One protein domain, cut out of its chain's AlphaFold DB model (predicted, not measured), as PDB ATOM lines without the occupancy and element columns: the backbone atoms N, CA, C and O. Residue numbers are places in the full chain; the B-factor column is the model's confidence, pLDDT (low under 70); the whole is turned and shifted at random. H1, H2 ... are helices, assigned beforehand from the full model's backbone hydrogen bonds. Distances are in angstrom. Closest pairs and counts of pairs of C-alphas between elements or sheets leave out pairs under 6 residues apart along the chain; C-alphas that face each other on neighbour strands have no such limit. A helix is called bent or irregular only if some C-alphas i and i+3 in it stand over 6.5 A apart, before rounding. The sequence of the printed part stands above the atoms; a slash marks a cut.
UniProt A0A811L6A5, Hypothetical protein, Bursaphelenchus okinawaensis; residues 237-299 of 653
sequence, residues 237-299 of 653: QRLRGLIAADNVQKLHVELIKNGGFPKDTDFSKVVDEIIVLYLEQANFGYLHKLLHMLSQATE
ATOM      1  N   GLN A 237     -38.710 -25.716  19.769       77.38
ATOM      2  CA  GLN A 237     -38.594 -25.620  21.235       77.38
ATOM      3  C   GLN A 237     -38.267 -24.201  21.718       77.38
ATOM      4  O   GLN A 237     -38.874 -23.721  22.674       77.38
ATOM      5  N   ARG A 238     -37.338 -23.508  21.049       78.94
ATOM      6  CA  ARG A 238     -36.983 -22.127  21.396       78.94
ATOM      7  C   ARG A 238     -38.117 -21.158  21.063       78.94
ATOM      8  O   ARG A 238     -38.373 -20.258  21.854       78.94
ATOM      9  N   LEU A 239     -38.824 -21.373  19.952       81.25
ATOM     10  CA  LEU A 239     -40.019 -20.606  19.600       81.25
ATOM     11  C   LEU A 239     -41.082 -20.704  20.704       81.25
ATOM     12  O   LEU A 239     -41.560 -19.678  21.175       81.25
ATOM     13  N   ARG A 240     -41.383 -21.914  21.191       81.75
ATOM     14  CA  ARG A 240     -42.317 -22.109  22.316       81.75
ATOM     15  C   ARG A 240     -41.833 -21.469  23.609       81.75
ATOM     16  O   ARG A 240     -42.628 -20.858  24.310       81.75
ATOM     17  N   GLY A 241     -40.537 -21.561  23.904       81.06
ATOM     18  CA  GLY A 241     -39.945 -20.871  25.051       81.06
ATOM     19  C   GLY A 241     -40.115 -19.349  24.977       81.06
ATOM     20  O   GLY A 241     -40.375 -18.717  25.994       81.06
ATOM     21  N   LEU A 242     -40.023 -18.761  23.780       80.88
ATOM     22  CA  LEU A 242     -40.234 -17.326  23.563       80.88
ATOM     23  C   LEU A 242     -41.710 -16.914  23.650       80.88
ATOM     24  O   LEU A 242     -41.989 -15.826  24.145       80.88
ATOM     25  N   ILE A 243     -42.637 -17.771  23.211       83.31
ATOM     26  CA  ILE A 243     -44.084 -17.555  23.383       83.31
ATOM     27  C   ILE A 243     -44.442 -17.609  24.870       83.31
ATOM     28  O   ILE A 243     -45.082 -16.698  25.380       83.31
ATOM     29  N   ALA A 244     -43.948 -18.621  25.591       82.25
ATOM     30  CA  ALA A 244     -44.170 -18.774  27.029       82.25
ATOM     31  C   ALA A 244     -43.530 -17.653  27.867       82.25
ATOM     32  O   ALA A 244     -43.987 -17.372  28.971       82.25
ATOM     33  N   ALA A 245     -42.475 -17.011  27.353       80.12
ATOM     34  CA  ALA A 245     -41.835 -15.860  27.987       80.12
ATOM     35  C   ALA A 245     -42.627 -14.545  27.833       80.12
ATOM     36  O   ALA A 245     -42.175 -13.524  28.352       80.12
ATOM     37  N   ASP A 246     -43.756 -14.565  27.112       78.75
ATOM     38  CA  ASP A 246     -44.731 -13.472  27.016       78.75
ATOM     39  C   ASP A 246     -44.116 -12.115  26.608       78.75
ATOM     40  O   ASP A 246     -44.453 -11.052  27.120       78.75
ATOM     41  N   ASN A 247     -43.126 -12.144  25.704       77.88
ATOM     42  CA  ASN A 247     -42.434 -10.942  25.238       77.88
ATOM     43  C   ASN A 247     -42.474 -10.832  23.710       77.88
ATOM     44  O   ASN A 247     -41.593 -11.335  23.002       77.88
ATOM     45  N   VAL A 248     -43.476 -10.105  23.206       81.38
ATOM     46  CA  VAL A 248     -43.695  -9.913  21.763       81.38
ATOM     47  C   VAL A 248     -42.508  -9.287  21.051       81.38
ATOM     48  O   VAL A 248     -42.190  -9.694  19.937       81.38
ATOM     49  N   GLN A 249     -41.840  -8.301  21.650       72.94
ATOM     50  CA  GLN A 249     -40.739  -7.606  20.979       72.94
ATOM     51  C   GLN A 249     -39.566  -8.555  20.731       72.94
ATOM     52  O   GLN A 249     -39.056  -8.626  19.612       72.94
ATOM     53  N   LYS A 250     -39.182  -9.339  21.747       75.88
ATOM     54  CA  LYS A 250     -38.121 -10.347  21.621       75.88
ATOM     55  C   LYS A 250     -38.502 -11.432  20.618       75.88
ATOM     56  O   LYS A 250     -37.702 -11.742  19.740       75.88
ATOM     57  N   LEU A 251     -39.727 -11.954  20.700       80.44
ATOM     58  CA  LEU A 251     -40.241 -12.947  19.755       80.44
ATOM     59  C   LEU A 251     -40.210 -12.420  18.311       80.44
ATOM     60  O   LEU A 251     -39.721 -13.097  17.410       80.44
ATOM     61  N   HIS A 252     -40.674 -11.189  18.094       77.44
ATOM     62  CA  HIS A 252     -40.724 -10.581  16.768       77.44
ATOM     63  C   HIS A 252     -39.334 -10.356  16.171       77.44
ATOM     64  O   HIS A 252     -39.120 -10.623  14.989       77.44
ATOM     65  N   VAL A 253     -38.381  -9.894  16.983       72.94
ATOM     66  CA  VAL A 253     -36.990  -9.703  16.557       72.94
ATOM     67  C   VAL A 253     -36.352 -11.038  16.175       72.94
ATOM     68  O   VAL A 253     -35.716 -11.123  15.128       72.94
ATOM     69  N   GLU A 254     -36.553 -12.090  16.970       73.50
ATOM     70  CA  GLU A 254     -36.005 -13.421  16.681       73.50
ATOM     71  C   GLU A 254     -36.602 -14.030  15.402       73.50
ATOM     72  O   GLU A 254     -35.859 -14.604  14.604       73.50
ATOM     73  N   LEU A 255     -37.905 -13.849  15.155       76.94
ATOM     74  CA  LEU A 255     -38.555 -14.280  13.909       76.94
ATOM     75  C   LEU A 255     -37.989 -13.544  12.686       76.94
ATOM     76  O   LEU A 255     -37.671 -14.175  11.680       76.94
ATOM     77  N   ILE A 256     -37.799 -12.222  12.770       72.69
ATOM     78  CA  ILE A 256     -37.217 -11.438  11.669       72.69
ATOM     79  C   ILE A 256     -35.762 -11.849  11.408       72.69
ATOM     80  O   ILE A 256     -35.382 -12.015  10.250       72.69
ATOM     81  N   LYS A 257     -34.950 -12.037  12.459       67.12
ATOM     82  CA  LYS A 257     -33.540 -12.448  12.327       67.12
ATOM     83  C   LYS A 257     -33.383 -13.802  11.637       67.12
ATOM     84  O   LYS A 257     -32.431 -13.989  10.889       67.12
ATOM     85  N   ASN A 258     -34.317 -14.720  11.873       66.56
ATOM     86  CA  ASN A 258     -34.309 -16.051  11.270       66.56
ATOM     87  C   ASN A 258     -35.027 -16.110   9.909       66.56
ATOM     88  O   ASN A 258     -35.099 -17.181   9.314       66.56
ATOM     89  N   GLY A 259     -35.537 -14.983   9.399       61.78
ATOM     90  CA  GLY A 259     -36.236 -14.935   8.113       61.78
ATOM     91  C   GLY A 259     -37.621 -15.589   8.124       61.78
ATOM     92  O   GLY A 259     -38.143 -15.901   7.060       61.78
ATOM     93  N   GLY A 260     -38.225 -15.788   9.299       73.19
ATOM     94  CA  GLY A 260     -39.542 -16.404   9.451       73.19
ATOM     95  C   GLY A 260     -39.577 -17.504  10.509       73.19
ATOM     96  O   GLY A 260     -38.818 -17.497  11.480       73.19
ATOM     97  N   PHE A 261     -40.515 -18.434  10.333       77.50
ATOM     98  CA  PHE A 261     -40.699 -19.569  11.232       77.50
ATOM     99  C   PHE A 261     -39.670 -20.681  10.963       77.50
ATOM    100  O   PHE A 261     -39.268 -20.885   9.817       77.50
ATOM    101  N   PRO A 262     -39.277 -21.450  11.994       75.31
ATOM    102  CA  PRO A 262     -38.524 -22.690  11.817       75.31
ATOM    103  C   PRO A 262     -39.233 -23.661  10.862       75.31
ATOM    104  O   PRO A 262     -40.458 -23.795  10.917       75.31
ATOM    105  N   LYS A 263     -38.480 -24.396  10.035       68.56
ATOM    106  CA  LYS A 263     -39.043 -25.375   9.080       68.56
ATOM    107  C   LYS A 263     -39.829 -26.509   9.758       68.56
ATOM    108  O   LYS A 263     -40.712 -27.097   9.151       68.56
ATOM    109  N   ASP A 264     -39.517 -26.814  11.016       71.31
ATOM    110  CA  ASP A 264     -40.155 -27.840  11.849       71.31
ATOM    111  C   ASP A 264     -41.307 -27.294  12.720       71.31
ATOM    112  O   ASP A 264     -41.711 -27.927  13.701       71.31
ATOM    113  N   THR A 265     -41.831 -26.104  12.409       72.88
ATOM    114  CA  THR A 265     -42.887 -25.470  13.212       72.88
ATOM    115  C   THR A 265     -44.212 -26.218  13.101       72.88
ATOM    116  O   THR A 265     -44.805 -26.345  12.032       72.88
ATOM    117  N   ASP A 266     -44.730 -26.648  14.251       75.81
ATOM    118  CA  ASP A 266     -46.077 -27.205  14.380       75.81
ATOM    119  C   ASP A 266     -47.087 -26.065  14.571       75.81
ATOM    120  O   ASP A 266     -47.429 -25.689  15.696       75.81
ATOM    121  N   PHE A 267     -47.545 -25.496  13.454       77.81
ATOM    122  CA  PHE A 267     -48.475 -24.365  13.445       77.81
ATOM    123  C   PHE A 267     -49.812 -24.668  14.133       77.81
ATOM    124  O   PHE A 267     -50.421 -23.757  14.688       77.81
ATOM    125  N   SER A 268     -50.239 -25.934  14.185       73.75
ATOM    126  CA  SER A 268     -51.507 -26.324  14.820       73.75
ATOM    127  C   SER A 268     -51.552 -26.056  16.328       73.75
ATOM    128  O   SER A 268     -52.631 -25.951  16.898       73.75
ATOM    129  N   LYS A 269     -50.386 -25.942  16.974       77.38
ATOM    130  CA  LYS A 269     -50.269 -25.701  18.421       77.38
ATOM    131  C   LYS A 269     -49.837 -24.284  18.768       77.38
ATOM    132  O   LYS A 269     -49.901 -23.905  19.924       77.38
ATOM    133  N   VAL A 270     -49.328 -23.544  17.790       80.44
ATOM    134  CA  VAL A 270     -48.584 -22.301  18.022       80.44
ATOM    135  C   VAL A 270     -49.362 -21.072  17.547       80.44
ATOM    136  O   VAL A 270     -49.187 -19.986  18.090       80.44
ATOM    137  N   VAL A 271     -50.221 -21.220  16.536       84.69
ATOM    138  CA  VAL A 271     -50.877 -20.082  15.872       84.69
ATOM    139  C   VAL A 271     -51.836 -19.347  16.794       84.69
ATOM    140  O   VAL A 271     -51.753 -18.124  16.864       84.69
ATOM    141  N   ASP A 272     -52.684 -20.068  17.523       84.62
ATOM    142  CA  ASP A 272     -53.647 -19.462  18.445       84.62
ATOM    143  C   ASP A 272     -52.917 -18.633  19.514       84.62
ATOM    144  O   ASP A 272     -53.230 -17.459  19.711       84.62
ATOM    145  N   GLU A 273     -51.876 -19.202  20.132       84.94
ATOM    146  CA  GLU A 273     -51.072 -18.535  21.165       84.94
ATOM    147  C   GLU A 273     -50.347 -17.298  20.617       84.94
ATOM    148  O   GLU A 273     -50.413 -16.225  21.216       84.94
ATOM    149  N   ILE A 274     -49.698 -17.406  19.451       87.00
ATOM    150  CA  ILE A 274     -48.989 -16.275  18.836       87.00
ATOM    151  C   ILE A 274     -49.964 -15.171  18.417       87.00
ATOM    152  O   ILE A 274     -49.673 -13.994  18.633       87.00
ATOM    153  N   ILE A 275     -51.095 -15.510  17.790       88.00
ATOM    154  CA  ILE A 275     -52.065 -14.505  17.343       88.00
ATOM    155  C   ILE A 275     -52.630 -13.762  18.553       88.00
ATOM    156  O   ILE A 275     -52.667 -12.534  18.524       88.00
ATOM    157  N   VAL A 276     -53.016 -14.469  19.620       87.62
ATOM    158  CA  VAL A 276     -53.502 -13.846  20.862       87.62
ATOM    159  C   VAL A 276     -52.445 -12.910  21.441       87.62
ATOM    160  O   VAL A 276     -52.714 -11.722  21.627       87.62
ATOM    161  N   LEU A 277     -51.217 -13.402  21.606       86.75
ATOM    162  CA  LEU A 277     -50.096 -12.638  22.141       86.75
ATOM    163  C   LEU A 277     -49.841 -11.339  21.346       86.75
ATOM    164  O   LEU A 277     -49.668 -10.257  21.916       86.75
ATOM    165  N   TYR A 278     -49.866 -11.414  20.012       88.19
ATOM    166  CA  TYR A 278     -49.681 -10.238  19.161       88.19
ATOM    167  C   TYR A 278     -50.883  -9.289  19.167       88.19
ATOM    168  O   TYR A 278     -50.696  -8.076  19.084       88.19
ATOM    169  N   LEU A 279     -52.112  -9.798  19.258       86.88
ATOM    170  CA  LEU A 279     -53.300  -8.948  19.342       86.88
ATOM    171  C   LEU A 279     -53.309  -8.113  20.630       86.88
ATOM    172  O   LEU A 279     -53.749  -6.958  20.593       86.88
ATOM    173  N   GLU A 280     -52.801  -8.674  21.728       85.38
ATOM    174  CA  GLU A 280     -52.759  -8.036  23.046       85.38
ATOM    175  C   GLU A 280     -51.607  -7.034  23.191       85.38
ATOM    176  O   GLU A 280     -51.834  -5.902  23.621       85.38
ATOM    177  N   GLN A 281     -50.386  -7.414  22.803       81.50
ATOM    178  CA  GLN A 281     -49.181  -6.652  23.164       81.50
ATOM    179  C   GLN A 281     -48.449  -6.013  21.978       81.50
ATOM    180  O   GLN A 281     -47.624  -5.116  22.175       81.50
ATOM    181  N   ALA A 282     -48.699  -6.453  20.741       78.00
ATOM    182  CA  ALA A 282     -47.967  -5.932  19.590       78.00
ATOM    183  C   ALA A 282     -48.506  -4.574  19.125       78.00
ATOM    184  O   ALA A 282     -49.707  -4.289  19.183       78.00
ATOM    185  N   ASN A 283     -47.615  -3.761  18.550       78.50
ATOM    186  CA  ASN A 283     -48.060  -2.698  17.660       78.50
ATOM    187  C   ASN A 283     -48.631  -3.314  16.367       78.50
ATOM    188  O   ASN A 283     -48.295  -4.439  15.977       78.50
ATOM    189  N   PHE A 284     -49.490  -2.569  15.671       78.00
ATOM    190  CA  PHE A 284     -50.148  -3.109  14.484       78.00
ATOM    191  C   PHE A 284     -49.158  -3.433  13.357       78.00
ATOM    192  O   PHE A 284     -49.361  -4.386  12.611       78.00
ATOM    193  N   GLY A 285     -48.040  -2.703  13.269       71.12
ATOM    194  CA  GLY A 285     -46.966  -2.997  12.319       71.12
ATOM    195  C   GLY A 285     -46.341  -4.384  12.519       71.12
ATOM    196  O   GLY A 285     -46.095  -5.092  11.543       71.12
ATOM    197  N   TYR A 286     -46.116  -4.812  13.764       77.75
ATOM    198  CA  TYR A 286     -45.589  -6.143  14.079       77.75
ATOM    199  C   TYR A 286     -46.627  -7.233  13.825       77.75
ATOM    200  O   TYR A 286     -46.276  -8.265  13.252       77.75
ATOM    201  N   LEU A 287     -47.895  -6.990  14.179       81.88
ATOM    202  CA  LEU A 287     -49.000  -7.891  13.835       81.88
ATOM    203  C   LEU A 287     -49.100  -8.067  12.317       81.88
ATOM    204  O   LEU A 287     -49.176  -9.187  11.829       81.88
ATOM    205  N   HIS A 288     -49.022  -6.982  11.552       79.19
ATOM    206  CA  HIS A 288     -49.085  -7.038  10.098       79.19
ATOM    207  C   HIS A 288     -47.933  -7.861   9.501       79.19
ATOM    208  O   HIS A 288     -48.164  -8.758   8.692       79.19
ATOM    209  N   LYS A 289     -46.693  -7.633   9.954       74.12
ATOM    210  CA  LYS A 289     -45.529  -8.446   9.555       74.12
ATOM    211  C   LYS A 289     -45.711  -9.924   9.899       74.12
ATOM    212  O   LYS A 289     -45.397 -10.778   9.073       74.12
ATOM    213  N   LEU A 290     -46.231 -10.226  11.090       86.00
ATOM    214  CA  LEU A 290     -46.555 -11.591  11.496       86.00
ATOM    215  C   LEU A 290     -47.554 -12.236  10.528       86.00
ATOM    216  O   LEU A 290     -47.338 -13.371  10.120       86.00
ATOM    217  N   LEU A 291     -48.606 -11.524  10.123       85.19
ATOM    218  CA  LEU A 291     -49.604 -12.056   9.193       85.19
ATOM    219  C   LEU A 291     -49.010 -12.377   7.820       85.19
ATOM    220  O   LEU A 291     -49.365 -13.398   7.241       85.19
ATOM    221  N   HIS A 292     -48.067 -11.576   7.319       78.44
ATOM    222  CA  HIS A 292     -47.338 -11.922   6.092       78.44
ATOM    223  C   HIS A 292     -46.431 -13.146   6.284       78.44
ATOM    224  O   HIS A 292     -46.407 -14.001   5.404       78.44
ATOM    225  N   MET A 293     -45.745 -13.280   7.428       77.75
ATOM    226  CA  MET A 293     -44.947 -14.482   7.736       77.75
ATOM    227  C   MET A 293     -45.827 -15.739   7.840       77.75
ATOM    228  O   MET A 293     -45.486 -16.781   7.286       77.75
ATOM    229  N   LEU A 294     -46.985 -15.640   8.499       82.50
ATOM    230  CA  LEU A 294     -47.964 -16.728   8.593       82.50
ATOM    231  C   LEU A 294     -48.569 -17.060   7.226       82.50
ATOM    232  O   LEU A 294     -48.719 -18.231   6.904       82.50
ATOM    233  N   SER A 295     -48.882 -16.052   6.409       79.88
ATOM    234  CA  SER A 295     -49.397 -16.239   5.047       79.88
ATOM    235  C   SER A 295     -48.391 -17.005   4.183       79.88
ATOM    236  O   SER A 295     -48.763 -17.992   3.553       79.88
ATOM    237  N   GLN A 296     -47.105 -16.653   4.241       72.00
ATOM    238  CA  GLN A 296     -46.052 -17.413   3.561       72.00
ATOM    239  C   GLN A 296     -45.945 -18.852   4.075       72.00
ATOM    240  O   GLN A 296     -45.853 -19.773   3.273       72.00
ATOM    241  N   ALA A 297     -46.043 -19.067   5.387       70.94
ATOM    242  CA  ALA A 297     -46.022 -20.411   5.966       70.94
ATOM    243  C   ALA A 297     -47.286 -21.245   5.655       70.94
ATOM    244  O   ALA A 297     -47.245 -22.473   5.682       70.94
ATOM    245  N   THR A 298     -48.424 -20.605   5.354       64.56
ATOM    246  CA  THR A 298     -49.623 -21.302   4.848       64.56
ATOM    247  C   THR A 298     -49.500 -21.717   3.377       64.56
ATOM    248  O   THR A 298     -50.307 -22.523   2.898       64.56
ATOM    249  N   GLU A 299     -48.511 -21.197   2.638       59.47
ATOM    250  CA  GLU A 299     -48.238 -21.639   1.273       59.47
ATOM    251  C   GLU A 299     -47.598 -23.050   1.315       59.47
ATOM    252  O   GLU A 299     -46.694 -23.315   2.102       59.47
TER     253      GLU A 299
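Overview. This is residues 237 to 299 of the 653 residues of the protein "Hypothetical protein" of Bursaphelenchus okinawaensis (UniProt A0A811L6A5). Four short helices are set at the corners of a diamond, with H1 and H4 at opposite corners and H2 and H3 at the other two. H1 and H2 make a hairpin, H3 folds back into H4, and the link between H2 and H3 runs round one end of the cluster. The printed part has 63 residues with four named helices, H1 to H4 in chain order, and no named strand; the class is all helix. It is compact, with a radius of gyration of the C-alphas of 10.5 A, and its rounded outline spans 25 by 22 by 22 A.

Arrangement. H1, residues 237 to 244, and H2, residues 248 to 257, touch as a helical hairpin at a shallow tilt of 28 degrees, opposite ways; their closest C-alphas, of Leu 242 and Leu 251, are 5.8 A apart. H3, residues 267 to 281, is the hub, touching three helices. H1 touches it at a tilt of 36 degrees, only just steep, the same way, closest at the C-alphas of Ile 243 and Ile 274, 6.8 A. H2 only just touches H3, with 3 pairs of C-alphas within 8 A, closest at Val 248 and Gln 281, 6.5 A, at a steep tilt of 56 degrees. H4, residues 284 to 298, and H3 touch only at the corner, and only just, with 3 pairs of C-alphas within 8 A, closest at Tyr 278 and Leu 287, 5.9 A; they run opposite ways at a shallow tilt of 10 degrees. H2 and H4 are close but not clearly touching, and H1 and H4 are apart. Leaving out H3 and H4, which touch only at the corner, 1 of the 3 pairs of helices that touch is at a shallow tilt, and the helix packing is mostly crossed, but only just. Every O i to N i+4 pair is within hydrogen-bond range in H1, H2 and H4, and 9 of 11 in H3.

Along the chain. H1 begins at C-alpha 237 (-38.594, -25.620, 21.235). H3 is 20.2 A long and irregular: C-alphas 269 and 272 are 7.1 A apart. H4, 20.6 A long, ends at C-alpha 298 (-49.623, -21.302, 4.848).

Size, cuts and confidence. The C-alphas farthest apart, of Ala 245 and Glu 299, are 28.1 A apart. The printed part has no cut and no long link. Its mean pLDDT is 77.9; residues 257 to 259, 263 and 298 to 299 are under 70.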